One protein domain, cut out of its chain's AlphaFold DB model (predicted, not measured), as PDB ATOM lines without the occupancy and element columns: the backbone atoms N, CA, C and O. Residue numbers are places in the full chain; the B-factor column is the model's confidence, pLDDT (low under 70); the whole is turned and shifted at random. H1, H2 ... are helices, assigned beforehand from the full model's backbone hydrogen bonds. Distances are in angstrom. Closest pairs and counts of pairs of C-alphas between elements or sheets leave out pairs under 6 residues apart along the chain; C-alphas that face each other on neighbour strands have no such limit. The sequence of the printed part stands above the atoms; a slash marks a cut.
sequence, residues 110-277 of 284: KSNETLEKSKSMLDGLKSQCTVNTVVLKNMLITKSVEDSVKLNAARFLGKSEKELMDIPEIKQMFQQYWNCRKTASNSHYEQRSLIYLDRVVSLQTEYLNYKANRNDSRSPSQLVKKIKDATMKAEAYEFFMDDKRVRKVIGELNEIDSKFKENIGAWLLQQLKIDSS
ATOM      1  N   LYS A 110      81.762  41.024  47.444       74.74
ATOM      2  CA  LYS A 110      81.981  39.802  48.234       74.74
ATOM      3  C   LYS A 110      81.922  40.076  49.738       74.74
ATOM      4  O   LYS A 110      81.286  39.329  50.468       74.74
ATOM      5  N   SER A 111      82.526  41.174  50.198       71.79
ATOM      6  CA  SER A 111      82.443  41.588  51.603       71.79
ATOM      7  C   SER A 111      81.000  41.846  52.045       71.79
ATOM      8  O   SER A 111      80.640  41.476  53.159       71.79
ATOM      9  N   ASN A 112      80.180  42.477  51.199       77.70
ATOM     10  CA  ASN A 112      78.768  42.718  51.490       77.70
ATOM     11  C   ASN A 112      77.964  41.411  51.481       77.70
ATOM     12  O   ASN A 112      77.160  41.199  52.377       77.70
ATOM     13  N   GLU A 113      78.213  40.518  50.522       73.32
ATOM     14  CA  GLU A 113      77.573  39.197  50.440       73.32
ATOM     15  C   GLU A 113      77.827  38.367  51.708       73.32
ATOM     16  O   GLU A 113      76.898  37.841  52.319       73.32
ATOM     17  N   THR A 114      79.082  38.327  52.163       64.13
ATOM     18  CA  THR A 114      79.460  37.698  53.428       64.13
ATOM     19  C   THR A 114      78.738  38.330  54.621       64.13
ATOM     20  O   THR A 114      78.228  37.614  55.479       64.13
ATOM     21  N   LEU A 115      78.667  39.663  54.669       67.65
ATOM     22  CA  LEU A 115      78.020  40.397  55.754       67.65
ATOM     23  C   LEU A 115      76.506  40.132  55.810       67.65
ATOM     24  O   LEU A 115      75.973  39.917  56.897       67.65
ATOM     25  N   GLU A 116      75.825  40.088  54.665       74.60
ATOM     26  CA  GLU A 116      74.398  39.747  54.591       74.60
ATOM     27  C   GLU A 116      74.133  38.285  54.980       74.60
ATOM     28  O   GLU A 116      73.205  38.015  55.744       74.60
ATOM     29  N   LYS A 117      74.996  37.341  54.571       66.65
ATOM     30  CA  LYS A 117      74.908  35.940  55.020       66.65
ATOM     31  C   LYS A 117      75.057  35.822  56.540       66.65
ATOM     32  O   LYS A 117      74.293  35.100  57.180       66.65
ATOM     33  N   SER A 118      76.004  36.553  57.134       55.81
ATOM     34  CA  SER A 118      76.182  36.587  58.590       55.81
ATOM     35  C   SER A 118      74.977  37.189  59.321       55.81
ATOM     36  O   SER A 118      74.605  36.668  60.370       55.81
ATOM     37  N   LYS A 119      74.341  38.239  58.777       65.60
ATOM     38  CA  LYS A 119      73.106  38.817  59.341       65.60
ATOM     39  C   LYS A 119      71.943  37.832  59.306       65.60
ATOM     40  O   LYS A 119      71.360  37.568  60.347       65.60
ATOM     41  N   SER A 120      71.664  37.249  58.139       67.45
ATOM     42  CA  SER A 120      70.572  36.286  57.955       67.45
ATOM     43  C   SER A 120      70.682  35.105  58.926       67.45
ATOM     44  O   SER A 120      69.709  34.719  59.570       67.45
ATOM     45  N   MET A 121      71.894  34.579  59.107       60.40
ATOM     46  CA  MET A 121      72.158  33.530  60.087       60.40
ATOM     47  C   MET A 121      71.978  34.013  61.533       60.40
ATOM     48  O   MET A 121      71.393  33.291  62.337       60.40
ATOM     49  N   LEU A 122      72.459  35.213  61.881       60.10
ATOM     50  CA  LEU A 122      72.255  35.783  63.217       60.10
ATOM     51  C   LEU A 122      70.762  35.955  63.523       60.10
ATOM     52  O   LEU A 122      70.337  35.667  64.640       60.10
ATOM     53  N   ASP A 123      69.969  36.374  62.541       66.03
ATOM     54  CA  ASP A 123      68.519  36.500  62.672       66.03
ATOM     55  C   ASP A 123      67.845  35.131  62.852       66.03
ATOM     56  O   ASP A 123      66.969  34.991  63.706       66.03
ATOM     57  N   GLY A 124      68.306  34.094  62.143       61.36
ATOM     58  CA  GLY A 124      67.856  32.711  62.351       61.36
ATOM     59  C   GLY A 124      68.205  32.153  63.737       61.36
ATOM     60  O   GLY A 124      67.408  31.459  64.363       61.36
ATOM     61  N   LEU A 125      69.379  32.492  64.273       58.72
ATOM     62  CA  LEU A 125      69.744  32.120  65.641       58.72
ATOM     63  C   LEU A 125      68.891  32.887  66.660       58.72
ATOM     64  O   LEU A 125      68.407  32.292  67.622       58.72
ATOM     65  N   LYS A 126      68.625  34.177  66.419       61.07
ATOM     66  CA  LYS A 126      67.712  34.986  67.239       61.07
ATOM     67  C   LYS A 126      66.301  34.423  67.294       61.07
ATOM     68  O   LYS A 126      65.732  34.326  68.385       61.07
ATOM     69  N   SER A 127      65.743  34.026  66.155       64.91
ATOM     70  CA  SER A 127      64.410  33.427  66.119       64.91
ATOM     71  C   SER A 127      64.376  32.107  66.888       64.91
ATOM     72  O   SER A 127      63.502  31.931  67.734       64.91
ATOM     73  N   GLN A 128      65.370  31.231  66.713       62.69
ATOM     74  CA  GLN A 128      65.429  29.953  67.428       62.69
ATOM     75  C   GLN A 128      65.505  30.120  68.952       62.69
ATOM     76  O   GLN A 128      64.809  29.420  69.688       62.69
ATOM     77  N   CYS A 129      66.330  31.050  69.431       61.83
ATOM     78  CA  CYS A 129      66.442  31.323  70.862       61.83
ATOM     79  C   CYS A 129      65.126  31.890  71.412       61.83
ATOM     80  O   CYS A 129      64.659  31.456  72.461       61.83
ATOM     81  N   THR A 130      64.478  32.789  70.661       62.84
ATOM     82  CA  THR A 130      63.158  33.337  71.017       62.84
ATOM     83  C   THR A 130      62.118  32.226  71.151       62.84
ATOM     84  O   THR A 130      61.394  32.178  72.144       62.84
ATOM     85  N   VAL A 131      62.080  31.292  70.195       67.66
ATOM     86  CA  VAL A 131      61.195  30.120  70.237       67.66
ATOM     87  C   VAL A 131      61.458  29.290  71.488       67.66
ATOM     88  O   VAL A 131      60.521  28.980  72.217       67.66
ATOM     89  N   ASN A 132      62.720  28.980  71.787       67.09
ATOM     90  CA  ASN A 132      63.070  28.199  72.972       67.09
ATOM     91  C   ASN A 132      62.632  28.912  74.262       67.09
ATOM     92  O   ASN A 132      62.069  28.279  75.154       67.09
ATOM     93  N   THR A 133      62.812  30.232  74.358       63.45
ATOM     94  CA  THR A 133      62.340  31.023  75.504       63.45
ATOM     95  C   THR A 133      60.817  30.973  75.643       63.45
ATOM     96  O   THR A 133      60.309  30.799  76.752       63.45
ATOM     97  N   VAL A 134      60.073  31.083  74.537       63.12
ATOM     98  CA  VAL A 134      58.604  30.966  74.534       63.12
ATOM     99  C   VAL A 134      58.164  29.565  74.958       63.12
ATOM    100  O   VAL A 134      57.270  29.438  75.793       63.12
ATOM    101  N   VAL A 135      58.816  28.516  74.450       71.56
ATOM    102  CA  VAL A 135      58.556  27.123  74.849       71.56
ATOM    103  C   VAL A 135      58.763  26.950  76.350       71.56
ATOM    104  O   VAL A 135      57.871  26.440  77.023       71.56
ATOM    105  N   LEU A 136      59.880  27.432  76.902       70.16
ATOM    106  CA  LEU A 136      60.131  27.357  78.341       70.16
ATOM    107  C   LEU A 136      59.070  28.120  79.146       70.16
ATOM    108  O   LEU A 136      58.557  27.585  80.127       70.16
ATOM    109  N   LYS A 137      58.694  29.336  78.727       64.08
ATOM    110  CA  LYS A 137      57.625  30.109  79.380       64.08
ATOM    111  C   LYS A 137      56.310  29.327  79.387       64.08
ATOM    112  O   LYS A 137      55.674  29.215  80.434       64.08
ATOM    113  N   ASN A 138      55.934  28.742  78.252       67.69
ATOM    114  CA  ASN A 138      54.732  27.922  78.143       67.69
ATOM    115  C   ASN A 138      54.811  26.696  79.053       67.69
ATOM    116  O   ASN A 138      53.857  26.432  79.780       67.69
ATOM    117  N   MET A 139      55.945  25.992  79.089       73.16
ATOM    118  CA  MET A 139      56.133  24.864  80.002       73.16
ATOM    119  C   MET A 139      55.956  25.298  81.458       73.16
ATOM    120  O   MET A 139      55.233  24.636  82.189       73.16
ATOM    121  N   LEU A 140      56.554  26.413  81.886       72.00
ATOM    122  CA  LEU A 140      56.487  26.883  83.275       72.00
ATOM    123  C   LEU A 140      55.089  27.353  83.710       72.00
ATOM    124  O   LEU A 140      54.742  27.185  84.876       72.00
ATOM    125  N   ILE A 141      54.300  27.934  82.803       66.43
ATOM    126  CA  ILE A 141      52.949  28.433  83.113       66.43
ATOM    127  C   ILE A 141      51.905  27.316  83.018       66.43
ATOM    128  O   ILE A 141      50.950  27.285  83.795       66.43
ATOM    129  N   THR A 142      52.057  26.400  82.059       70.91
ATOM    130  CA  THR A 142      51.045  25.373  81.807       70.91
ATOM    131  C   THR A 142      51.133  24.228  82.815       70.91
ATOM    132  O   THR A 142      52.175  23.601  83.017       70.91
ATOM    133  N   LYS A 143      49.984  23.901  83.413       74.77
ATOM    134  CA  LYS A 143      49.772  22.689  84.219       74.77
ATOM    135  C   LYS A 143      49.326  21.494  83.373       74.77
ATOM    136  O   LYS A 143      48.857  20.503  83.913       74.77
ATOM    137  N   SER A 144      49.513  21.547  82.055       77.21
ATOM    138  CA  SER A 144      48.960  20.575  81.100       77.21
ATOM    139  C   SER A 144      49.295  19.120  81.436       77.21
ATOM    140  O   SER A 144      48.438  18.245  81.330       77.21
ATOM    141  N   VAL A 145      50.528  18.853  81.879       84.73
ATOM    142  CA  VAL A 145      50.949  17.515  82.314       84.73
ATOM    143  C   VAL A 145      50.247  17.102  83.606       84.73
ATOM    144  O   VAL A 145      49.774  15.973  83.683       84.73
ATOM    145  N   GLU A 146      50.142  17.998  84.590       86.53
ATOM    146  CA  GLU A 146      49.425  17.728  85.841       86.53
ATOM    147  C   GLU A 146      47.956  17.409  85.561       86.53
ATOM    148  O   GLU A 146      47.459  16.375  86.003       86.53
ATOM    149  N   ASP A 147      47.288  18.275  84.804       89.55
ATOM    150  CA  ASP A 147      45.865  18.161  84.499       89.55
ATOM    151  C   ASP A 147      45.588  16.871  83.714       89.55
ATOM    152  O   ASP A 147      44.676  16.116  84.047       89.55
ATOM    153  N   SER A 148      46.432  16.548  82.726       89.40
ATOM    154  CA  SER A 148      46.324  15.305  81.957       89.40
ATOM    155  C   SER A 148      46.537  14.061  82.822       89.40
ATOM    156  O   SER A 148      45.768  13.105  82.718       89.40
ATOM    157  N   VAL A 149      47.559  14.056  83.683       90.73
ATOM    158  CA  VAL A 149      47.846  12.922  84.571       90.73
ATOM    159  C   VAL A 149      46.732  12.742  85.599       90.73
ATOM    160  O   VAL A 149      46.273  11.620  85.794       90.73
ATOM    161  N   LYS A 150      46.255  13.833  86.205       91.22
ATOM    162  CA  LYS A 150      45.147  13.833  87.168       91.22
ATOM    163  C   LYS A 150      43.870  13.283  86.538       91.22
ATOM    164  O   LYS A 150      43.292  12.343  87.076       91.22
ATOM    165  N   LEU A 151      43.485  13.795  85.370       90.79
ATOM    166  CA  LEU A 151      42.305  13.340  84.637       90.79
ATOM    167  C   LEU A 151      42.395  11.852  84.269       90.79
ATOM    168  O   LEU A 151      41.442  11.101  84.474       90.79
ATOM    169  N   ASN A 152      43.538  11.410  83.737       90.30
ATOM    170  CA  ASN A 152      43.728  10.019  83.324       90.30
ATOM    171  C   ASN A 152      43.738   9.059  84.520       90.30
ATOM    172  O   ASN A 152      43.105   8.007  84.457       90.30
ATOM    173  N   ALA A 153      44.405   9.424  85.617       89.31
ATOM    174  CA  ALA A 153      44.431   8.625  86.838       89.31
ATOM    175  C   ALA A 153      43.048   8.544  87.505       89.31
ATOM    176  O   ALA A 153      42.634   7.467  87.930       89.31
ATOM    177  N   ALA A 154      42.304   9.656  87.546       91.10
ATOM    178  CA  ALA A 154      40.946   9.696  88.087       91.10
ATOM    179  C   ALA A 154      40.009   8.771  87.296       91.10
ATOM    180  O   ALA A 154      39.320   7.934  87.879       91.10
ATOM    181  N   ARG A 155      40.066   8.846  85.957       89.96
ATOM    182  CA  ARG A 155      39.323   7.946  85.061       89.96
ATOM    183  C   ARG A 155      39.700   6.484  85.261       89.96
ATOM    184  O   ARG A 155      38.809   5.647  85.322       89.96
ATOM    185  N   PHE A 156      40.992   6.186  85.376       89.65
ATOM    186  CA  PHE A 156      41.479   4.821  85.567       89.65
ATOM    187  C   PHE A 156      40.937   4.181  86.851       89.65
ATOM    188  O   PHE A 156      40.569   3.013  86.842       89.65
ATOM    189  N   LEU A 157      40.853   4.944  87.943       88.52
ATOM    190  CA  LEU A 157      40.332   4.458  89.226       88.52
ATOM    191  C   LEU A 157      38.806   4.556  89.357       88.52
ATOM    192  O   LEU A 157      38.268   4.153  90.386       88.52
ATOM    193  N   GLY A 158      38.109   5.146  88.381       90.08
ATOM    194  CA  GLY A 158      36.677   5.432  88.489       90.08
ATOM    195  C   GLY A 158      36.328   6.425  89.607       90.08
ATOM    196  O   GLY A 158      35.258   6.323  90.198       90.08
ATOM    197  N   LYS A 159      37.227   7.368  89.919       91.80
ATOM    198  CA  LYS A 159      37.051   8.378  90.979       91.80
ATOM    199  C   LYS A 159      36.973   9.786  90.401       91.80
ATOM    200  O   LYS A 159      37.433  10.043  89.289       91.80
ATOM    201  N   SER A 160      36.435  10.726  91.172       94.98
ATOM    202  CA  SER A 160      36.584  12.149  90.864       94.98
ATOM    203  C   SER A 160      38.033  12.609  91.075       94.98
ATOM    204  O   SER A 160      38.779  12.053  91.883       94.98
ATOM    205  N   GLU A 161      38.437  13.679  90.387       91.44
ATOM    206  CA  GLU A 161      39.768  14.272  90.575       91.44
ATOM    207  C   GLU A 161      40.011  14.735  92.019       91.44
ATOM    208  O   GLU A 161      41.144  14.713  92.494       91.44
ATOM    209  N   LYS A 162      38.950  15.127  92.736       93.98
ATOM    210  CA  LYS A 162      39.032  15.513  94.148       93.98
ATOM    211  C   LYS A 162      39.377  14.311  95.026       93.98
ATOM    212  O   LYS A 162      40.348  14.375  95.769       93.98
ATOM    213  N   GLU A 163      38.647  13.208  94.872       93.77
ATOM    214  CA  GLU A 163      38.896  11.972  95.626       93.77
ATOM    215  C   GLU A 163      40.270  11.373  95.317       93.77
ATOM    216  O   GLU A 163      40.911  10.814  96.203       93.77
ATOM    217  N   LEU A 164      40.748  11.500  94.074       92.36
ATOM    218  CA  LEU A 164      42.110  11.110  93.709       92.36
ATOM    219  C   LEU A 164      43.151  11.908  94.514       92.36
ATOM    220  O   LEU A 164      44.121  11.335  95.006       92.36
ATOM    221  N   MET A 165      42.954  13.220  94.656       93.10
ATOM    222  CA  MET A 165      43.877  14.108  95.376       93.10
ATOM    223  C   MET A 165      43.788  13.995  96.904       93.10
ATOM    224  O   MET A 165      44.693  14.471  97.595       93.10
ATOM    225  N   ASP A 166      42.739  13.357  97.425       93.79
ATOM    226  CA  ASP A 166      42.619  13.013  98.843       93.79
ATOM    227  C   ASP A 166      43.482  11.791  99.221       93.79
ATOM    228  O   ASP A 166      43.764  11.585 100.403       93.79
ATOM    229  N   ILE A 167      43.963  11.011  98.243       92.74
ATOM    230  CA  ILE A 167      44.876   9.881  98.477       92.74
ATOM    231  C   ILE A 167      46.263  10.420  98.888       92.74
ATOM    232  O   ILE A 167      46.896  11.128  98.092       92.74
ATOM    233  N   PRO A 168      46.776  10.092 100.094       93.44
ATOM    234  CA  PRO A 168      48.033  10.642 100.607       93.44
ATOM    235  C   PRO A 168      49.239  10.413  99.687       93.44
ATOM    236  O   PRO A 168      50.020  11.338  99.459       93.44
ATOM    237  N   GLU A 169      49.368   9.212  99.123       93.07
ATOM    238  CA  GLU A 169      50.462   8.825  98.231       93.07
ATOM    239  C   GLU A 169      50.434   9.650  96.941       93.07
ATOM    240  O   GLU A 169      51.452  10.218  96.544       93.07
ATOM    241  N   ILE A 170      49.256   9.800  96.326       93.01
ATOM    242  CA  ILE A 170      49.081  10.632  95.129       93.01
ATOM    243  C   ILE A 170      49.434  12.083  95.439       93.01
ATOM    244  O   ILE A 170      50.232  12.698  94.728       93.01
ATOM    245  N   LYS A 171      48.899  12.632  96.531       93.39
ATOM    246  CA  LYS A 171      49.196  14.003  96.952       93.39
ATOM    247  C   LYS A 171      50.699  14.220  97.137       93.39
ATOM    248  O   LYS A 171      51.229  15.244  96.699       93.39
ATOM    249  N   GLN A 172      51.398  13.254  97.732       94.86
ATOM    250  CA  GLN A 172      52.848  13.298  97.903       94.86
ATOM    251  C   GLN A 172      53.589  13.282  96.558       94.86
ATOM    252  O   GLN A 172      54.498  14.089  96.364       94.86
ATOM    253  N   MET A 173      53.191  12.422  95.617       93.90
ATOM    254  CA  MET A 173      53.808  12.337  94.287       93.90
ATOM    255  C   MET A 173      53.651  13.641  93.497       93.90
ATOM    256  O   MET A 173      54.619  14.123  92.905       93.90
ATOM    257  N   PHE A 174      52.467  14.262  93.538       93.46
ATOM    258  CA  PHE A 174      52.239  15.571  92.922       93.46
ATOM    259  C   PHE A 174      53.091  16.657  93.594       93.46
ATOM    260  O   PHE A 174      53.728  17.454  92.906       93.46
ATOM    261  N   GLN A 175      53.174  16.678  94.927       93.38
ATOM    262  CA  GLN A 175      54.008  17.652  95.637       93.38
ATOM    263  C   GLN A 175      55.499  17.507  95.292       93.38
ATOM    264  O   GLN A 175      56.189  18.508  95.085       93.38
ATOM    265  N   GLN A 176      56.006  16.273  95.215       92.92
ATOM    266  CA  GLN A 176      57.383  15.993  94.804       92.92
ATOM    267  C   GLN A 176      57.642  16.467  93.373       92.92
ATOM    268  O   GLN A 176      58.625  17.167  93.134       92.92
ATOM    269  N   TYR A 177      56.729  16.164  92.449       92.42
ATOM    270  CA  TYR A 177      56.782  16.637  91.068       92.42
ATOM    271  C   TYR A 177      56.887  18.167  90.981       92.42
ATOM    272  O   TYR A 177      57.796  18.697  90.336       92.42
ATOM    273  N   TRP A 178      56.023  18.882  91.705       90.25
ATOM    274  CA  TRP A 178      56.039  20.344  91.780       90.25
ATOM    275  C   TRP A 178      57.367  20.894  92.313       90.25
ATOM    276  O   TRP A 178      57.930  21.835  91.743       90.25
ATOM    277  N   ASN A 179      57.904  20.287  93.372       89.15
ATOM    278  CA  ASN A 179      59.188  20.684  93.945       89.15
ATOM    279  C   ASN A 179      60.341  20.468  92.953       89.15
ATOM    280  O   ASN A 179      61.174  21.358  92.784       89.15
ATOM    281  N   CYS A 180      60.371  19.329  92.254       88.82
ATOM    282  CA  CYS A 180      61.378  19.047  91.230       88.82
ATOM    283  C   CYS A 180      61.336  20.078  90.099       88.82
ATOM    284  O   CYS A 180      62.379  20.624  89.734       88.82
ATOM    285  N   ARG A 181      60.140  20.406  89.588       85.30
ATOM    286  CA  ARG A 181      59.978  21.420  88.537       85.30
ATOM    287  C   ARG A 181      60.447  22.803  88.980       85.30
ATOM    288  O   ARG A 181      61.159  23.465  88.229       85.30
ATOM    289  N   LYS A 182      60.105  23.218  90.206       82.14
ATOM    290  CA  LYS A 182      60.547  24.499  90.782       82.14
ATOM    291  C   LYS A 182      62.068  24.571  90.949       82.14
ATOM    292  O   LYS A 182      62.663  25.626  90.751       82.14
ATOM    293  N   THR A 183      62.717  23.470  91.316       81.85
ATOM    294  CA  THR A 183      64.182  23.432  91.425       81.85
ATOM    295  C   THR A 183      64.837  23.530  90.050       81.85
ATOM    296  O   THR A 183      65.747  24.338  89.870       81.85
ATOM    297  N   ALA A 184      64.339  22.783  89.059       81.15
ATOM    298  CA  ALA A 184      64.845  22.835  87.686       81.15
ATOM    299  C   ALA A 184      64.663  24.218  87.038       81.15
ATOM    300  O   ALA A 184      65.532  24.674  86.300       81.15
ATOM    301  N   SER A 185      63.580  24.940  87.347       71.86
ATOM    302  CA  SER A 185      63.387  26.301  86.830       71.86
ATOM    303  C   SER A 185      64.386  27.321  87.388       71.86
ATOM    304  O   SER A 185      64.591  28.362  86.772       71.86
ATOM    305  N   ASN A 186      65.004  27.038  88.539       68.74
ATOM    306  CA  ASN A 186      65.921  27.950  89.230       68.74
ATOM    307  C   ASN A 186      67.406  27.594  89.042       68.74
ATOM    308  O   ASN A 186      68.268  28.393  89.400       68.74
ATOM    309  N   SER A 187      67.723  26.409  88.516       65.25
ATOM    310  CA  SER A 187      69.059  25.806  88.611       65.25
ATOM    311  C   SER A 187      70.141  26.461  87.743       65.25
ATOM    312  O   SER A 187      71.316  26.320  88.069       65.25
ATOM    313  N   HIS A 188      69.797  27.183  86.666       58.12
ATOM    314  CA  HIS A 188      70.783  27.530  85.619       58.12
ATOM    315  C   HIS A 188      70.979  29.028  85.328       58.12
ATOM    316  O   HIS A 188      71.456  29.386  84.247       58.12
ATOM    317  N   TYR A 189      70.713  29.914  86.291       51.13
ATOM    318  CA  TYR A 189      71.018  31.353  86.184       51.13
ATOM    319  C   TYR A 189      72.445  31.710  86.666       51.13
ATOM    320  O   TYR A 189      72.614  32.509  87.580       51.13
ATOM    321  N   GLU A 190      73.507  31.153  86.077       46.76
ATOM    322  CA  GLU A 190      74.891  31.529  86.457       46.76
ATOM    323  C   GLU A 190      75.497  32.593  85.524       46.76
ATOM    324  O   GLU A 190      75.451  32.470  84.310       46.76
ATOM    325  N   GLN A 191      76.110  33.659  86.025       45.97
ATOM    326  CA  GLN A 191      76.440  34.857  85.229       45.97
ATOM    327  C   GLN A 191      77.777  34.779  84.449       45.97
ATOM    328  O   GLN A 191      78.737  35.478  84.761       45.97
ATOM    329  N   ARG A 192      77.878  33.969  83.383       46.18
ATOM    330  CA  ARG A 192      79.080  33.987  82.505       46.18
ATOM    331  C   ARG A 192      79.173  35.207  81.577       46.18
ATOM    332  O   ARG A 192      80.257  35.471  81.058       46.18
ATOM    333  N   SER A 193      78.091  35.968  81.391       46.57
ATOM    334  CA  SER A 193      78.113  37.248  80.659       46.57
ATOM    335  C   SER A 193      79.079  38.265  81.284       46.57
ATOM    336  O   SER A 193      79.588  39.136  80.578       46.57
ATOM    337  N   LEU A 194      79.436  38.094  82.563       42.98
ATOM    338  CA  LEU A 194      80.357  38.968  83.290       42.98
ATOM    339  C   LEU A 194      81.740  39.100  82.642       42.98
ATOM    340  O   LEU A 194      82.305  40.181  82.699       42.98
ATOM    341  N   ILE A 195      82.273  38.067  81.976       49.44
ATOM    342  CA  ILE A 195      83.607  38.150  81.342       49.44
ATOM    343  C   ILE A 195      83.600  39.139  80.166       49.44
ATOM    344  O   ILE A 195      84.526  39.931  79.991       49.44
ATOM    345  N   TYR A 196      82.551  39.111  79.339       51.47
ATOM    346  CA  TYR A 196      82.433  40.048  78.221       51.47
ATOM    347  C   TYR A 196      82.030  41.443  78.697       51.47
ATOM    348  O   TYR A 196      82.541  42.427  78.162       51.47
ATOM    349  N   LEU A 197      81.183  41.534  79.726       48.59
ATOM    350  CA  LEU A 197      80.862  42.803  80.381       48.59
ATOM    351  C   LEU A 197      82.113  43.449  80.993       48.59
ATOM    352  O   LEU A 197      82.344  44.631  80.763       48.59
ATOM    353  N   ASP A 198      82.974  42.681  81.658       51.29
ATOM    354  CA  ASP A 198      84.260  43.151  82.186       51.29
ATOM    355  C   ASP A 198      85.165  43.693  81.069       51.29
ATOM    356  O   ASP A 198      85.760  44.770  81.184       51.29
ATOM    357  N   ARG A 199      85.182  43.023  79.908       64.28
ATOM    358  CA  ARG A 199      85.896  43.523  78.727       64.28
ATOM    359  C   ARG A 199      85.306  44.831  78.192       64.28
ATOM    360  O   ARG A 199      86.074  45.706  77.782       64.28
ATOM    361  N   VAL A 200      83.980  44.973  78.177       57.75
ATOM    362  CA  VAL A 200      83.296  46.216  77.783       57.75
ATOM    363  C   VAL A 200      83.650  47.347  78.750       57.75
ATOM    364  O   VAL A 200      84.075  48.408  78.294       57.75
ATOM    365  N   VAL A 201      83.567  47.106  80.061       53.58
ATOM    366  CA  VAL A 201      83.900  48.079  81.116       53.58
ATOM    367  C   VAL A 201      85.367  48.505  81.033       53.58
ATOM    368  O   VAL A 201      85.674  49.699  81.068       53.58
ATOM    369  N   SER A 202      86.278  47.552  80.830       66.01
ATOM    370  CA  SER A 202      87.708  47.821  80.654       66.01
ATOM    371  C   SER A 202      87.979  48.732  79.450       66.01
ATOM    372  O   SER A 202      88.692  49.727  79.569       66.01
ATOM    373  N   LEU A 203      87.374  48.439  78.291       70.82
ATOM    374  CA  LEU A 203      87.539  49.251  77.077       70.82
ATOM    375  C   LEU A 203      86.878  50.632  77.197       70.82
ATOM    376  O   LEU A 203      87.396  51.611  76.658       70.82
ATOM    377  N   GLN A 204      85.744  50.731  77.895       65.82
ATOM    378  CA  GLN A 204      85.104  52.013  78.193       65.82
ATOM    379  C   GLN A 204      85.985  52.872  79.103       65.82
ATOM    380  O   GLN A 204      86.158  54.059  78.834       65.82
ATOM    381  N   THR A 205      86.598  52.268  80.120       70.53
ATOM    382  CA  THR A 205      87.555  52.943  81.005       70.53
ATOM    383  C   THR A 205      88.777  53.434  80.225       70.53
ATOM    384  O   THR A 205      89.159  54.596  80.352       70.53
ATOM    385  N   GLU A 206      89.338  52.603  79.339       76.65
ATOM    386  CA  GLU A 206      90.429  52.994  78.431       76.65
ATOM    387  C   GLU A 206      90.027  54.190  77.550       76.65
ATOM    388  O   GLU A 206      90.801  55.133  77.386       76.65
ATOM    389  N   TYR A 207      88.793  54.205  77.033       71.76
ATOM    390  CA  TYR A 207      88.281  55.307  76.214       71.76
ATOM    391  C   TYR A 207      88.081  56.602  77.004       71.76
ATOM    392  O   TYR A 207      88.388  57.682  76.496       71.76
ATOM    393  N   LEU A 208      87.600  56.517  78.245       73.06
ATOM    394  CA  LEU A 208      87.470  57.675  79.129       73.06
ATOM    395  C   LEU A 208      88.841  58.253  79.497       73.06
ATOM    396  O   LEU A 208      89.028  59.466  79.394       73.06
ATOM    397  N   ASN A 209      89.815  57.398  79.819       77.34
ATOM    398  CA  ASN A 209      91.194  57.808  80.093       77.34
ATOM    399  C   ASN A 209      91.851  58.448  78.864       77.34
ATOM    400  O   ASN A 209      92.484  59.493  78.985       77.34
ATOM    401  N   TYR A 210      91.644  57.878  77.674       72.35
ATOM    402  CA  TYR A 210      92.085  58.470  76.408       72.35
ATOM    403  C   TYR A 210      91.461  59.855  76.174       72.35
ATOM    404  O   TYR A 210      92.140  60.799  75.776       72.35
ATOM    405  N   LYS A 211      90.157  60.006  76.442       71.66
ATOM    406  CA  LYS A 211      89.449  61.285  76.289       71.66
ATOM    407  C   LYS A 211      89.958  62.345  77.272       71.66
ATOM    408  O   LYS A 211      90.013  63.518  76.900       71.66
ATOM    409  N   ALA A 212      90.303  61.944  78.496       75.06
ATOM    410  CA  ALA A 212      90.883  62.818  79.513       75.06
ATOM    411  C   ALA A 212      92.323  63.228  79.155       75.06
ATOM    412  O   ALA A 212      92.664  64.408  79.202       75.06
ATOM    413  N   ASN A 213      93.138  62.275  78.700       69.25
ATOM    414  CA  ASN A 213      94.530  62.480  78.318       69.25
ATOM    415  C   ASN A 213      94.628  62.674  76.797       69.25
ATOM    416  O   ASN A 213      95.076  61.781  76.082       69.25
ATOM    417  N   ARG A 214      94.212  63.849  76.301       62.93
ATOM    418  CA  ARG A 214      94.151  64.256  74.873       62.93
ATOM    419  C   ARG A 214      95.447  64.123  74.036       62.93
ATOM    420  O   ARG A 214      95.484  64.619  72.914       62.93
ATOM    421  N   ASN A 215      96.490  63.463  74.529       57.38
ATOM    422  CA  ASN A 215      97.822  63.452  73.930       57.38
ATOM    423  C   ASN A 215      98.178  62.178  73.156       57.38
ATOM    424  O   ASN A 215      99.267  62.137  72.590       57.38
ATOM    425  N   ASP A 216      97.310  61.160  73.091       53.90
ATOM    426  CA  ASP A 216      97.691  59.904  72.440       53.90
ATOM    427  C   ASP A 216      97.192  59.757  70.991       53.90
ATOM    428  O   ASP A 216      96.041  60.024  70.634       53.90
ATOM    429  N   SER A 217      98.107  59.309  70.134       52.70
ATOM    430  CA  SER A 217      98.032  59.343  68.663       52.70
ATOM    431  C   SER A 217      97.128  58.274  68.031       52.70
ATOM    432  O   SER A 217      96.950  58.240  66.810       52.70
ATOM    433  N   ARG A 218      96.531  57.379  68.828       54.06
ATOM    434  CA  ARG A 218      95.612  56.357  68.307       54.06
ATOM    435  C   ARG A 218      94.234  56.949  68.060       54.06
ATOM    436  O   ARG A 218      93.609  57.482  68.964       54.06
ATOM    437  N   SER A 219      93.732  56.795  66.833       61.87
ATOM    438  CA  SER A 219      92.405  57.288  66.463       61.87
ATOM    439  C   SER A 219      91.327  56.720  67.404       61.87
ATOM    440  O   SER A 219      91.157  55.495  67.448       61.87
ATOM    441  N   PRO A 220      90.530  57.569  68.085       67.44
ATOM    442  CA  PRO A 220      89.447  57.117  68.960       67.44
ATOM    443  C   PRO A 220      88.420  56.250  68.217       67.44
ATOM    444  O   PRO A 220      87.733  55.436  68.832       67.44
ATOM    445  N   SER A 221      88.368  56.343  66.882       75.89
ATOM    446  CA  SER A 221      87.551  55.476  66.027       75.89
ATOM    447  C   SER A 221      87.838  53.980  66.217       75.89
ATOM    448  O   SER A 221      86.901  53.180  66.234       75.89
ATOM    449  N   GLN A 222      89.104  53.584  66.406       74.92
ATOM    450  CA  GLN A 222      89.475  52.178  66.579       74.92
ATOM    451  C   GLN A 222      89.028  51.650  67.941       74.92
ATOM    452  O   GLN A 222      88.527  50.529  68.028       74.92
ATOM    453  N   LEU A 223      89.176  52.458  68.995       72.03
ATOM    454  CA  LEU A 223      88.763  52.083  70.344       72.03
ATOM    455  C   LEU A 223      87.234  51.996  70.444       72.03
ATOM    456  O   LEU A 223      86.711  51.001  70.937       72.03
ATOM    457  N   VAL A 224      86.510  52.949  69.846       75.17
ATOM    458  CA  VAL A 224      85.043  52.889  69.718       75.17
ATOM    459  C   VAL A 224      84.600  51.645  68.942       75.17
ATOM    460  O   VAL A 224      83.649  50.977  69.347       75.17
ATOM    461  N   LYS A 225      85.294  51.283  67.853       77.43
ATOM    462  CA  LYS A 225      85.002  50.051  67.103       77.43
ATOM    463  C   LYS A 225      85.196  48.801  67.969       77.43
ATOM    464  O   LYS A 225      84.354  47.911  67.914       77.43
ATOM    465  N   LYS A 226      86.252  48.749  68.791       75.54
ATOM    466  CA  LYS A 226      86.488  47.650  69.748       75.54
ATOM    467  C   LYS A 226      85.407  47.574  70.828       75.54
ATOM    468  O   LYS A 226      84.961  46.475  71.125       75.54
ATOM    469  N   ILE A 227      84.963  48.710  71.376       67.65
ATOM    470  CA  ILE A 227      83.861  48.756  72.356       67.65
ATOM    471  C   ILE A 227      82.576  48.204  71.735       67.65
ATOM    472  O   ILE A 227      81.928  47.351  72.337       67.65
ATOM    473  N   LYS A 228      82.227  48.640  70.515       73.29
ATOM    474  CA  LYS A 228      81.042  48.137  69.799       73.29
ATOM    475  C   LYS A 228      81.124  46.633  69.536       73.29
ATOM    476  O   LYS A 228      80.163  45.927  69.804       73.29
ATOM    477  N   ASP A 229      82.268  46.145  69.056       74.65
ATOM    478  CA  ASP A 229      82.492  44.713  68.818       74.65
ATOM    479  C   ASP A 229      82.399  43.886  70.112       74.65
ATOM    480  O   ASP A 229      81.729  42.859  70.143       74.65
ATOM    481  N   ALA A 230      83.005  44.358  71.207       64.06
ATOM    482  CA  ALA A 230      82.918  43.702  72.510       64.06
ATOM    483  C   ALA A 230      81.487  43.698  73.072       64.06
ATOM    484  O   ALA A 230      81.066  42.686  73.620       64.06
ATOM    485  N   THR A 231      80.735  44.789  72.890       64.72
ATOM    486  CA  THR A 231      79.331  44.890  73.323       64.72
ATOM    487  C   THR A 231      78.461  43.909  72.547       64.72
ATOM    488  O   THR A 231      77.787  43.094  73.158       64.72
ATOM    489  N   MET A 232      78.560  43.885  71.212       67.42
ATOM    490  CA  MET A 232      77.825  42.911  70.393       67.42
ATOM    491  C   MET A 232      78.184  41.466  70.756       67.42
ATOM    492  O   MET A 232      77.317  40.600  70.754       67.42
ATOM    493  N   LYS A 233      79.453  41.189  71.083       63.64
ATOM    494  CA  LYS A 233      79.877  39.870  71.572       63.64
ATOM    495  C   LYS A 233      79.285  39.544  72.939       63.64
ATOM    496  O   LYS A 233      78.895  38.401  73.132       63.64
ATOM    497  N   ALA A 234      79.206  40.510  73.855       57.01
ATOM    498  CA  ALA A 234      78.562  40.336  75.155       57.01
ATOM    499  C   ALA A 234      77.073  40.014  74.990       57.01
ATOM    500  O   ALA A 234      76.622  38.999  75.506       57.01
ATOM    501  N   GLU A 235      76.360  40.810  74.189       60.88
ATOM    502  CA  GLU A 235      74.940  40.620  73.873       60.88
ATOM    503  C   GLU A 235      74.687  39.265  73.212       60.88
ATOM    504  O   GLU A 235      73.823  38.508  73.643       60.88
ATOM    505  N   ALA A 236      75.472  38.924  72.185       60.88
ATOM    506  CA  ALA A 236      75.362  37.639  71.514       60.88
ATOM    507  C   ALA A 236      75.658  36.490  72.483       60.88
ATOM    508  O   ALA A 236      74.933  35.503  72.491       60.88
ATOM    509  N   TYR A 237      76.701  36.600  73.308       57.06
ATOM    510  CA  TYR A 237      77.064  35.549  74.253       57.06
ATOM    511  C   TYR A 237      76.008  35.363  75.339       57.06
ATOM    512  O   TYR A 237      75.659  34.228  75.634       57.06
ATOM    513  N   GLU A 238      75.484  36.445  75.910       58.41
ATOM    514  CA  GLU A 238      74.366  36.409  76.856       58.41
ATOM    515  C   GLU A 238      73.164  35.707  76.224       58.41
ATOM    516  O   GLU A 238      72.708  34.689  76.733       58.41
ATOM    517  N   PHE A 239      72.795  36.118  75.014       59.12
ATOM    518  CA  PHE A 239      71.694  35.532  74.261       59.12
ATOM    519  C   PHE A 239      71.894  34.038  73.912       59.12
ATOM    520  O   PHE A 239      70.989  33.223  74.087       59.12
ATOM    521  N   PHE A 240      73.088  33.632  73.463       57.97
ATOM    522  CA  PHE A 240      73.406  32.225  73.161       57.97
ATOM    523  C   PHE A 240      73.507  31.357  74.415       57.97
ATOM    524  O   PHE A 240      73.146  30.175  74.400       57.97
ATOM    525  N   MET A 241      74.051  31.911  75.496       60.05
ATOM    526  CA  MET A 241      74.136  31.208  76.769       60.05
ATOM    527  C   MET A 241      72.751  31.021  77.364       60.05
ATOM    528  O   MET A 241      72.480  29.932  77.871       60.05
ATOM    529  N   ASP A 242      71.882  32.021  77.233       65.77
ATOM    530  CA  ASP A 242      70.474  31.922  77.590       65.77
ATOM    531  C   ASP A 242      69.801  30.813  76.794       65.77
ATOM    532  O   ASP A 242      69.214  29.922  77.393       65.77
ATOM    533  N   ASP A 243      69.998  30.731  75.480       68.52
ATOM    534  CA  ASP A 243      69.420  29.657  74.667       68.52
ATOM    535  C   ASP A 243      69.902  28.252  75.068       68.52
ATOM    536  O   ASP A 243      69.116  27.310  75.205       68.52
ATOM    537  N   LYS A 244      71.205  28.081  75.329       73.07
ATOM    538  CA  LYS A 244      71.738  26.801  75.823       73.07
ATOM    539  C   LYS A 244      71.163  26.435  77.196       73.07
ATOM    540  O   LYS A 244      70.884  25.258  77.432       73.07
ATOM    541  N   ARG A 245      70.989  27.410  78.091       72.27
ATOM    542  CA  ARG A 245      70.374  27.206  79.415       72.27
ATOM    543  C   ARG A 245      68.910  26.863  79.288       72.27
ATOM    544  O   ARG A 245      68.486  25.872  79.864       72.27
ATOM    545  N   VAL A 246      68.174  27.626  78.492       72.14
ATOM    546  CA  VAL A 246      66.761  27.412  78.200       72.14
ATOM    547  C   VAL A 246      66.561  25.999  77.666       72.14
ATOM    548  O   VAL A 246      65.771  25.252  78.232       72.14
ATOM    549  N   ARG A 247      67.347  25.560  76.672       79.67
ATOM    550  CA  ARG A 247      67.297  24.174  76.175       79.67
ATOM    551  C   ARG A 247      67.611  23.135  77.247       79.67
ATOM    552  O   ARG A 247      66.996  22.070  77.255       79.67
ATOM    553  N   LYS A 248      68.562  23.413  78.140       83.01
ATOM    554  CA  LYS A 248      68.895  22.511  79.250       83.01
ATOM    555  C   LYS A 248      67.735  22.403  80.243       83.01
ATOM    556  O   LYS A 248      67.336  21.288  80.549       83.01
ATOM    557  N   VAL A 249      67.164  23.530  80.670       81.24
ATOM    558  CA  VAL A 249      65.997  23.578  81.565       81.24
ATOM    559  C   VAL A 249      64.797  22.882  80.919       81.24
ATOM    560  O   VAL A 249      64.163  22.063  81.567       81.24
ATOM    561  N   ILE A 250      64.524  23.122  79.631       82.41
ATOM    562  CA  ILE A 250      63.493  22.392  78.870       82.41
ATOM    563  C   ILE A 250      63.752  20.881  78.926       82.41
ATOM    564  O   ILE A 250      62.836  20.102  79.173       82.41
ATOM    565  N   GLY A 251      65.002  20.458  78.716       88.45
ATOM    566  CA  GLY A 251      65.399  19.056  78.814       88.45
ATOM    567  C   GLY A 251      65.140  18.453  80.197       88.45
ATOM    568  O   GLY A 251      64.573  17.368  80.275       88.45
ATOM    569  N   GLU A 252      65.516  19.163  81.261       89.02
ATOM    570  CA  GLU A 252      65.291  18.744  82.652       89.02
ATOM    571  C   GLU A 252      63.794  18.672  82.983       89.02
ATOM    572  O   GLU A 252      63.340  17.686  83.558       89.02
ATOM    573  N   LEU A 253      63.004  19.667  82.569       87.36
ATOM    574  CA  LEU A 253      61.553  19.672  82.764       87.36
ATOM    575  C   LEU A 253      60.876  18.500  82.043       87.36
ATOM    576  O   LEU A 253      60.066  17.809  82.653       87.36
ATOM    577  N   ASN A 254      61.252  18.216  80.794       91.01
ATOM    578  CA  ASN A 254      60.719  17.074  80.043       91.01
ATOM    579  C   ASN A 254      61.046  15.725  80.703       91.01
ATOM    580  O   ASN A 254      60.231  14.799  80.675       91.01
ATOM    581  N   GLU A 255      62.236  15.599  81.293       93.24
ATOM    582  CA  GLU A 255      62.632  14.396  82.025       93.24
ATOM    583  C   GLU A 255      61.819  14.239  83.316       93.24
ATOM    584  O   GLU A 255      61.332  13.148  83.609       93.24
ATOM    585  N   ILE A 256      61.616  15.335  84.054       91.39
ATOM    586  CA  ILE A 256      60.767  15.365  85.253       91.39
ATOM    587  C   ILE A 256      59.319  14.997  84.898       91.39
ATOM    588  O   ILE A 256      58.718  14.170  85.583       91.39
ATOM    589  N   ASP A 257      58.774  15.559  83.818       91.51
ATOM    590  CA  ASP A 257      57.415  15.281  83.344       91.51
ATOM    591  C   ASP A 257      57.235  13.812  82.935       91.51
ATOM    592  O   ASP A 257      56.220  13.196  83.263       91.51
ATOM    593  N   SER A 258      58.223  13.233  82.249       92.61
ATOM    594  CA  SER A 258      58.207  11.816  81.863       92.61
ATOM    595  C   SER A 258      58.262  10.900  83.087       92.61
ATOM    596  O   SER A 258      57.393  10.046  83.250       92.61
ATOM    597  N   LYS A 259      59.205  11.145  84.008       93.39
ATOM    598  CA  LYS A 259      59.335  10.382  85.261       93.39
ATOM    599  C   LYS A 259      58.078  10.460  86.120       93.39
ATOM    600  O   LYS A 259      57.676   9.472  86.723       93.39
ATOM    601  N   PHE A 260      57.433  11.622  86.176       93.07
ATOM    602  CA  PHE A 260      56.180  11.781  86.908       93.07
ATOM    603  C   PHE A 260      55.060  10.908  86.330       93.07
ATOM    604  O   PHE A 260      54.396  10.195  87.084       93.07
ATOM    605  N   LYS A 261      54.892  10.903  85.001       91.59
ATOM    606  CA  LYS A 261      53.922  10.031  84.317       91.59
ATOM    607  C   LYS A 261      54.203   8.554  84.584       91.59
ATOM    608  O   LYS A 261      53.275   7.813  84.898       91.59
ATOM    609  N   GLU A 262      55.466   8.139  84.497       91.37
ATOM    610  CA  GLU A 262      55.894   6.763  84.778       91.37
ATOM    611  C   GLU A 262      55.602   6.357  86.224       91.37
ATOM    612  O   GLU A 262      55.020   5.300  86.457       91.37
ATOM    613  N   ASN A 263      55.934   7.216  87.190       92.17
ATOM    614  CA  ASN A 263      55.694   6.958  88.606       92.17
ATOM    615  C   ASN A 263      54.199   6.787  88.902       92.17
ATOM    616  O   ASN A 263      53.813   5.835  89.581       92.17
ATOM    617  N   ILE A 264      53.350   7.677  88.374       91.18
ATOM    618  CA  ILE A 264      51.894   7.568  88.532       91.18
ATOM    619  C   ILE A 264      51.374   6.300  87.848       91.18
ATOM    620  O   ILE A 264      50.605   5.560  88.455       91.18
ATOM    621  N   GLY A 265      51.830   5.999  86.629       88.61
ATOM    622  CA  GLY A 265      51.458   4.773  85.922       88.61
ATOM    623  C   GLY A 265      51.827   3.506  86.698       88.61
ATOM    624  O   GLY A 265      51.000   2.610  86.851       88.61
ATOM    625  N   ALA A 266      53.037   3.447  87.255       88.17
ATOM    626  CA  ALA A 266      53.486   2.332  88.083       88.17
ATOM    627  C   ALA A 266      52.635   2.179  89.351       88.17
ATOM    628  O   ALA A 266      52.250   1.061  89.696       88.17
ATOM    629  N   TRP A 267      52.301   3.288  90.013       90.94
ATOM    630  CA  TRP A 267      51.429   3.277  91.185       90.94
ATOM    631  C   TRP A 267      50.018   2.779  90.839       90.94
ATOM    632  O   TRP A 267      49.491   1.914  91.537       90.94
ATOM    633  N   LEU A 268      49.431   3.231  89.725       88.30
ATOM    634  CA  LEU A 268      48.114   2.770  89.259       88.30
ATOM    635  C   LEU A 268      48.104   1.260  88.968       88.30
ATOM    636  O   LEU A 268      47.174   0.557  89.359       88.30
ATOM    637  N   LEU A 269      49.162   0.733  88.346       84.57
ATOM    638  CA  LEU A 269      49.308  -0.708  88.112       84.57
ATOM    639  C   LEU A 269      49.457  -1.508  89.414       84.57
ATOM    640  O   LEU A 269      49.013  -2.652  89.485       84.57
ATOM    641  N   GLN A 270      50.081  -0.937  90.447       87.33
ATOM    642  CA  GLN A 270      50.137  -1.571  91.766       87.33
ATOM    643  C   GLN A 270      48.756  -1.643  92.416       87.33
ATOM    644  O   GLN A 270      48.452  -2.666  93.027       87.33
ATOM    645  N   GLN A 271      47.906  -0.627  92.225       81.39
ATOM    646  CA  GLN A 271      46.527  -0.674  92.716       81.39
ATOM    647  C   GLN A 271      45.764  -1.854  92.104       81.39
ATOM    648  O   GLN A 271      45.141  -2.600  92.848       81.39
ATOM    649  N   LEU A 272      45.921  -2.125  90.801       77.54
ATOM    650  CA  LEU A 272      45.326  -3.316  90.174       77.54
ATOM    651  C   LEU A 272      45.818  -4.641  90.778       77.54
ATOM    652  O   LEU A 272      45.058  -5.599  90.863       77.54
ATOM    653  N   LYS A 273      47.097  -4.727  91.171       71.39
ATOM    654  CA  LYS A 273      47.670  -5.953  91.757       71.39
ATOM    655  C   LYS A 273      47.193  -6.200  93.185       71.39
ATOM    656  O   LYS A 273      46.993  -7.353  93.562       71.39
ATOM    657  N   ILE A 274      47.055  -5.139  93.977       61.70
ATOM    658  CA  ILE A 274      46.489  -5.214  95.331       61.70
ATOM    659  C   ILE A 274      45.019  -5.614  95.235       61.70
ATOM    660  O   ILE A 274      44.564  -6.485  95.978       61.70
ATOM    661  N   ASP A 275      44.321  -5.076  94.238       55.87
ATOM    662  CA  ASP A 275      42.945  -5.416  93.915       55.87
ATOM    663  C   ASP A 275      42.841  -6.758  93.170       55.87
ATOM    664  O   ASP A 275      42.129  -6.914  92.186       55.87
ATOM    665  N   SER A 276      43.534  -7.782  93.671       51.23
ATOM    666  CA  SER A 276      43.385  -9.191  93.276       51.23
ATOM    667  C   SER A 276      41.939  -9.712  93.390       51.23
ATOM    668  O   SER A 276      41.622 -10.769  92.836       51.23
ATOM    669  N   SER A 277      41.038  -8.931  93.999       52.36
ATOM    670  CA  SER A 277      39.587  -9.097  93.900       52.36
ATOM    671  C   SER A 277      39.036  -8.856  92.476       52.36
ATOM    672  O   SER A 277      38.060  -9.495  92.097       52.36
TER     673      SER A 277
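This is residues 110 to 277 of the 284 residues of an uncharacterized protein of Caenorhabditis elegans (UniProt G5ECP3). One very long helix, H6, is the spine of a rod, and two shorter helices, H4 and H5, lie end to end along it, running back the opposite way. H2 runs beside the later part of H6, while H1 packs on the spine with residues 129 to 139 and slants away from it, so that residues 110 to 121 stick out as a free arm; short H3 makes the turn from H2 to H4. The printed part has 168 residues with six named helices, in the order H1, H2, H3, H4, H5, H6, and no named strand; the class is all helix. The whole is extended, with a radius of gyration of the C-alphas of 26.3 A and spans of 94 by 37 by 21 A.

H6, residues 220 to 274, is the hub and touches four other helices. H5, residues 194 to 212, touches residues 220 to 234 of H6 in a helical hairpin, opposite ways at a shallow tilt of 17 degrees; the closest C-alphas are those of Tyr 196 and Ala 234, 4.9 A apart. H4, residues 168 to 186, touches residues 249 to 264 of H6, opposite ways at a shallow tilt of 11 degrees, with the C-alphas of Arg 181 and Leu 253 closest at 6.2 A. H2, residues 144 to 157, touches residues 257 to 268 of H6, the same way at a shallow tilt of 4 degrees; the closest C-alphas, of Val 149 and Lys 261, are 6.7 A apart. H1, residues 110 to 141, touches H6 with residues 129 to 139 alone, the same way at a tilt of 35.4 degrees, only just steep; the C-alphas of Cys 129 and Asp 243 are closest at 5.1 A. H3, residues 161 to 165, touches residues 150 to 154 of H2, with the C-alphas of Ala 154 and Glu 161 closest at 5.3 A, and is apart from H6. H2 and H4 are close but not clearly touching, with the C-alphas of Glu 146 and Phe 174 closest at 7.9 A. In H1, H2, H3, H5 and H6 every O i to N i+4 pair is within hydrogen-bond range, and in H4 14 of 15 are.

H6 measures 80.2 A from C-alpha 220 at (89.447, 57.117, 68.960) to C-alpha 274 at (46.489, -5.214, 95.331). H1 measures 46.8 A and begins at C-alpha 110 at (81.981, 39.802, 48.234). H4 measures 27.4 A, H5 26.3 A, H2 20.0 A and H3 6.3 A.

The two C-alphas farthest apart, of Asn 215 and Ser 277, are 95.1 A apart. The printed part has no cut and no long link. Residues 212 to 217 also stand free. The mean pLDDT of the printed part is 74.4, and 68 residues are under 70, among them residues 117 to 134, 186 to 202 and 230 to 243.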